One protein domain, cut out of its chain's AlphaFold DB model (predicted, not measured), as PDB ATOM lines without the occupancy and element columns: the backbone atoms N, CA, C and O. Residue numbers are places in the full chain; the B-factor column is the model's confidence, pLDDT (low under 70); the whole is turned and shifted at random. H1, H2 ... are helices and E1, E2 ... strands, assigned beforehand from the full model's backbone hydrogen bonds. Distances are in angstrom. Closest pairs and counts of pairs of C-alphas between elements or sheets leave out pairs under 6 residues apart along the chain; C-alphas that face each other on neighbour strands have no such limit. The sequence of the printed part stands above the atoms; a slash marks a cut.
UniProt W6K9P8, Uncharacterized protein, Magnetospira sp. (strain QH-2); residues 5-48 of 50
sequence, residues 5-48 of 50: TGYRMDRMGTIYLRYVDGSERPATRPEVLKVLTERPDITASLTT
ATOM      1  N   THR A   5     142.192 177.133 156.181       69.00
ATOM      2  CA  THR A   5     140.940 177.913 156.297       69.00
ATOM      3  C   THR A   5     140.685 178.429 157.706       69.00
ATOM      4  O   THR A   5     139.841 179.302 157.904       69.00
ATOM      5  N   GLY A   6     141.412 177.913 158.694       78.88
ATOM      6  CA  GLY A   6     141.302 178.350 160.075       78.88
ATOM      7  C   GLY A   6     142.246 177.595 160.996       78.88
ATOM      8  O   GLY A   6     143.091 176.811 160.560       78.88
ATOM      9  N   TYR A   7     142.086 177.837 162.290       83.75
ATOM     10  CA  TYR A   7     142.856 177.182 163.335       83.75
ATOM     11  C   TYR A   7     141.976 176.924 164.561       83.75
ATOM     12  O   TYR A   7     140.972 177.603 164.779       83.75
ATOM     13  N   ARG A   8     142.375 175.946 165.369       84.50
ATOM     14  CA  ARG A   8     141.790 175.626 166.674       84.50
ATOM     15  C   ARG A   8     142.923 175.462 167.672       84.50
ATOM     16  O   ARG A   8     143.951 174.893 167.330       84.50
ATOM     17  N   MET A   9     142.740 175.921 168.898       86.12
ATOM     18  CA  MET A   9     143.674 175.656 169.988       86.12
ATOM     19  C   MET A   9     143.012 174.728 170.997       86.12
ATOM     20  O   MET A   9     141.845 174.920 171.335       86.12
ATOM     21  N   ASP A  10     143.733 173.703 171.437       86.75
ATOM     22  CA  ASP A  10     143.280 172.850 172.536       86.75
ATOM     23  C   ASP A  10     143.689 173.427 173.905       86.75
ATOM     24  O   ASP A  10     144.563 174.291 173.980       86.75
ATOM     25  N   ARG A  11     143.105 172.927 175.002       79.94
ATOM     26  CA  ARG A  11     143.414 173.360 176.379       79.94
ATOM     27  C   ARG A  11     144.880 173.160 176.765       79.94
ATOM     28  O   ARG A  11     145.378 173.873 177.626       79.94
ATOM     29  N   MET A  12     145.573 172.224 176.117       83.81
ATOM     30  CA  MET A  12     147.018 172.015 176.287       83.81
ATOM     31  C   MET A  12     147.886 173.004 175.484       83.81
ATOM     32  O   MET A  12     149.104 172.860 175.442       83.81
ATOM     33  N   GLY A  13     147.280 173.963 174.780       80.69
ATOM     34  CA  GLY A  13     147.988 174.957 173.973       80.69
ATOM     35  C   GLY A  13     148.492 174.442 172.621       80.69
ATOM     36  O   GLY A  13     149.254 175.120 171.935       80.69
ATOM     37  N   THR A  14     148.069 173.248 172.198       86.12
ATOM     38  CA  THR A  14     148.390 172.738 170.857       86.12
ATOM     39  C   THR A  14     147.502 173.419 169.820       86.12
ATOM     40  O   THR A  14     146.274 173.359 169.920       86.12
ATOM     41  N   ILE A  15     148.118 174.050 168.819       87.06
ATOM     42  CA  ILE A  15     147.411 174.665 167.690       87.06
ATOM     43  C   ILE A  15     147.216 173.623 166.592       87.06
ATOM     44  O   ILE A  15     148.170 172.985 166.152       87.06
ATOM     45  N   TYR A  16     145.985 173.497 166.120       89.31
ATOM     46  CA  TYR A  16     145.589 172.692 164.978       89.31
ATOM     47  C   TYR A  16     145.213 173.604 163.818       89.31
ATOM     48  O   TYR A  16     144.490 174.583 164.004       89.31
ATOM     49  N   LEU A  17     145.687 173.283 162.620       87.62
ATOM     50  CA  LEU A  17     145.294 173.955 161.385       87.62
ATOM     51  C   LEU A  17     144.136 173.190 160.766       87.62
ATOM     52  O   LEU A  17     144.213 171.965 160.640       87.62
ATOM     53  N   ARG A  18     143.094 173.918 160.368       87.56
ATOM     54  CA  ARG A  18     141.959 173.376 159.625       87.56
ATOM     55  C   ARG A  18     142.143 173.655 158.141       87.56
ATOM     56  O   ARG A  18     142.457 174.782 157.748       87.56
ATOM     57  N   TYR A  19     141.944 172.631 157.327       86.06
ATOM     58  CA  TYR A  19     142.020 172.721 155.875       86.06
ATOM     59  C   TYR A  19     140.649 172.906 155.225       86.06
ATOM     60  O   TYR A  19     139.605 172.768 155.863       86.06
ATOM     61  N   VAL A  20     140.655 173.230 153.928       81.44
ATOM     62  CA  VAL A  20     139.437 173.374 153.108       81.44
ATOM     63  C   VAL A  20     138.588 172.103 153.075       81.44
ATOM     64  O   VAL A  20     137.368 172.201 153.017       81.44
ATOM     65  N   ASP A  21     139.212 170.928 153.152       85.44
ATOM     66  CA  ASP A  21     138.527 169.631 153.183       85.44
ATOM     67  C   ASP A  21     137.977 169.273 154.576       85.44
ATOM     68  O   ASP A  21     137.329 168.245 154.744       85.44
ATOM     69  N   GLY A  22     138.215 170.125 155.580       83.62
ATOM     70  CA  GLY A  22     137.763 169.919 156.952       83.62
ATOM     71  C   GLY A  22     138.718 169.101 157.819       83.62
ATOM     72  O   GLY A  22     138.494 169.031 159.028       83.62
ATOM     73  N   SER A  23     139.795 168.534 157.262       89.38
ATOM     74  CA  SER A  23     140.826 167.883 158.072       89.38
ATOM     75  C   SER A  23     141.526 168.865 159.014       89.38
ATOM     76  O   SER A  23     141.745 170.041 158.702       89.38
ATOM     77  N   GLU A  24     141.878 168.356 160.195       91.44
ATOM     78  CA  GLU A  24     142.634 169.078 161.213       91.44
ATOM     79  C   GLU A  24     143.952 168.352 161.476       91.44
ATOM     80  O   GLU A  24     143.989 167.128 161.614       91.44
ATOM     81  N   ARG A  25     145.046 169.109 161.573       91.06
ATOM     82  CA  ARG A  25     146.344 168.562 161.993       91.06
ATOM     83  C   ARG A  25     147.066 169.510 162.941       91.06
ATOM     84  O   ARG A  25     146.835 170.716 162.850       91.06
ATOM     85  N   PRO A  26     147.991 169.016 163.778       90.31
ATOM     86  CA  PRO A  26     148.853 169.893 164.557       90.31
ATOM     87  C   PRO A  26     149.691 170.801 163.644       90.31
ATOM     88  O   PRO A  26     150.281 170.366 162.644       90.31
ATOM     89  N   ALA A  27     149.718 172.085 163.992       87.62
ATOM     90  CA  ALA A  27     150.554 173.088 163.359       87.62
ATOM     91  C   ALA A  27     152.026 172.798 163.670       87.62
ATOM     92  O   ALA A  27     152.391 172.473 164.801       87.62
ATOM     93  N   THR A  28     152.895 172.947 162.675       89.06
ATOM     94  CA  THR A  28     154.341 172.903 162.918       89.06
ATOM     95  C   THR A  28     154.817 174.211 163.550       89.06
ATOM     96  O   THR A  28     154.154 175.241 163.449       89.06
ATOM     97  N   ARG A  29     156.006 174.216 164.165       84.19
ATOM     98  CA  ARG A  29     156.595 175.425 164.770       84.19
ATOM     99  C   ARG A  29     156.595 176.668 163.854       84.19
ATOM    100  O   ARG A  29     156.180 177.720 164.336       84.19
ATOM    101  N   PRO A  30     157.005 176.606 162.568       86.56
ATOM    102  CA  PRO A  30     156.930 177.777 161.689       86.56
ATOM    103  C   PRO A  30     155.488 178.225 161.411       86.56
ATOM    104  O   PRO A  30     155.236 179.417 161.264       86.56
ATOM    105  N   GLU A  31     154.528 177.304 161.379       86.56
ATOM    106  CA  GLU A  31     153.117 177.636 161.166       86.56
ATOM    107  C   GLU A  31     152.482 178.261 162.399       86.56
ATOM    108  O   GLU A  31     151.735 179.223 162.270       86.56
ATOM    109  N   VAL A  32     152.828 177.770 163.591       84.94
ATOM    110  CA  VAL A  32     152.452 178.396 164.863       84.94
ATOM    111  C   VAL A  32     152.933 179.843 164.889       84.94
ATOM    112  O   VAL A  32     152.136 180.741 165.131       84.94
ATOM    113  N   LEU A  33     154.208 180.090 164.570       83.94
ATOM    114  CA  LEU A  33     154.754 181.450 164.520       83.94
ATOM    115  C   LEU A  33     154.011 182.329 163.514       83.94
ATOM    116  O   LEU A  33     153.706 183.482 163.817       83.94
ATOM    117  N   LYS A  34     153.682 181.781 162.342       84.31
ATOM    118  CA  LYS A  34     152.905 182.496 161.331       84.31
ATOM    119  C   LYS A  34     151.512 182.862 161.858       84.31
ATOM    120  O   LYS A  34     151.134 184.025 161.791       84.31
ATOM    121  N   VAL A  35     150.802 181.910 162.459       79.56
ATOM    122  CA  VAL A  35     149.469 182.121 163.044       79.56
ATOM    123  C   VAL A  35     149.506 183.169 164.160       79.56
ATOM    124  O   VAL A  35     148.670 184.066 164.164       79.56
ATOM    125  N   LEU A  36     150.492 183.114 165.059       78.81
ATOM    126  CA  LEU A  36     150.655 184.099 166.137       78.81
ATOM    127  C   LEU A  36     151.013 185.501 165.619       78.81
ATOM    128  O   LEU A  36     150.617 186.497 166.219       78.81
ATOM    129  N   THR A  37     151.738 185.583 164.500       79.56
ATOM    130  CA  THR A  37     152.087 186.857 163.848       79.56
ATOM    131  C   THR A  37     150.890 187.453 163.105       79.56
ATOM    132  O   THR A  37     150.676 188.660 163.145       79.56
ATOM    133  N   GLU A  38     150.090 186.621 162.434       78.56
ATOM    134  CA  GLU A  38     148.915 187.058 161.667       78.56
ATOM    135  C   GLU A  38     147.686 187.323 162.554       78.56
ATOM    136  O   GLU A  38     146.753 188.006 162.129       78.56
ATOM    137  N   ARG A  39     147.648 186.773 163.774       69.69
ATOM    138  CA  ARG A  39     146.507 186.869 164.697       69.69
ATOM    139  C   ARG A  39     146.976 187.223 166.115       69.69
ATOM    140  O   ARG A  39     147.005 186.346 166.984       69.69
ATOM    141  N   PRO A  40     147.283 188.505 166.379       66.81
ATOM    142  CA  PRO A  40     147.672 188.964 167.713       66.81
ATOM    143  C   PRO A  40     146.605 188.686 168.790       66.81
ATOM    144  O   PRO A  40     146.959 188.487 169.949       66.81
ATOM    145  N   ASP A  41     145.322 188.569 168.426       66.31
ATOM    146  CA  ASP A  41     144.233 188.182 169.341       66.31
ATOM    147  C   ASP A  41     144.401 186.781 169.970       66.31
ATOM    148  O   ASP A  41     143.989 186.552 171.110       66.31
ATOM    149  N   ILE A  42     145.038 185.831 169.269       65.00
ATOM    150  CA  ILE A  42     145.351 184.505 169.839       65.00
ATOM    151  C   ILE A  42     146.482 184.637 170.851       65.00
ATOM    152  O   ILE A  42     146.449 184.009 171.904       65.00
ATOM    153  N   THR A  43     147.476 185.468 170.537       59.69
ATOM    154  CA  THR A  43     148.596 185.761 171.432       59.69
ATOM    155  C   THR A  43     148.092 186.392 172.729       59.69
ATOM    156  O   THR A  43     148.549 186.012 173.799       59.69
ATOM    157  N   ALA A  44     147.087 187.271 172.667       55.03
ATOM    158  CA  ALA A  44     146.428 187.813 173.858       55.03
ATOM    159  C   ALA A  44     145.653 186.743 174.657       55.03
ATOM    160  O   ALA A  44     145.673 186.750 175.889       55.03
ATOM    161  N   SER A  45     145.019 185.790 173.965       50.16
ATOM    162  CA  SER A  45     144.334 184.654 174.606       50.16
ATOM    163  C   SER A  45     145.311 183.657 175.247       50.16
ATOM    164  O   SER A  45     144.982 183.047 176.256       50.16
ATOM    165  N   LEU A  46     146.529 183.523 174.709       54.97
ATOM    166  CA  LEU A  46     147.617 182.716 175.279       54.97
ATOM    167  C   LEU A  46     148.145 183.274 176.605       54.97
ATOM    168  O   LEU A  46     148.512 182.508 177.488       54.97
ATOM    169  N   THR A  47     148.187 184.599 176.747       51.69
ATOM    170  CA  THR A  47     148.620 185.260 177.989       51.69
ATOM    171  C   THR A  47     147.515 185.301 179.046       51.69
ATOM    172  O   THR A  47     147.788 185.608 180.200       51.69
ATOM    173  N   THR A  48     146.273 184.985 178.667       45.09
ATOM    174  CA  THR A  48     145.108 184.974 179.561       45.09
ATOM    175  C   THR A  48     144.780 183.530 179.951       45.09
ATOM    176  O   THR A  48     143.760 182.968 179.560       45.09
TER     177      THR A  48
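What this domain is: This is residues 5 to 48 of the 50 residues of an uncharacterized protein of Magnetospira sp. (strain QH-2) (UniProt W6K9P8). A small three-stranded antiparallel sheet has one helix, H1, crossing over one face, and a second helix, H2, turns off from H1 at a steep angle and lies away from the sheet. The printed part has 44 residues, with three named strands and then two named helices, in the order E1 E2 E3 H1 H2. The sheet's order is E1 E2 E3, and the class is mixed, helices and strands. The whole is compact, with a radius of gyration of the C-alphas of 10.2 A and spans of 31 by 21 by 16 A.

How they stand to each other: E1, residues 5 to 9, E2, residues 15 to 19, and E3, residues 24 to 26, form a meander, each strand the antiparallel neighbour of the one before. E1 and E2 are a hairpin, with N 16 and O 8 within hydrogen-bond range at 2.7 A. E2 and E3 are a hairpin too, with N 17 and O 25 at 2.8 A. H1, residues 29 to 38, is on the sheet at a height of 9.7 A over it, only just over E2, on which 3 of its C-alphas fall. It runs across the strands, at 81 degrees to E2 on the local plane; the closest C-alphas of E2 and H1, those of Ile 15 and Val 32, are 6.9 A apart. H2, residues 40 to 47, is not on the sheet. H1 and H2 are close but not clearly touching, their closest C-alphas, of Leu 36 and Thr 43, 5.9 A apart. They run opposite ways at a steep tilt of 64 degrees. In H1 and H2 every O i to N i+4 pair is within hydrogen-bond range.

Where its parts are: E1 begins at C-alpha 5, (140.940, 177.913, 156.297), and is 14.1 A long; E2 is 13.1 A and E3 7.1 A. H1 is 14.3 A long. H2, 11.0 A, ends at C-alpha 47, (148.620, 185.260, 177.989).

The domain as a whole: The two C-alphas farthest apart, of Asp 21 and Thr 48, are 31.2 A apart. The printed part has no cut, and the four links are tight. The pLDDT is under 70 at residue 5 and residues 39 to 48.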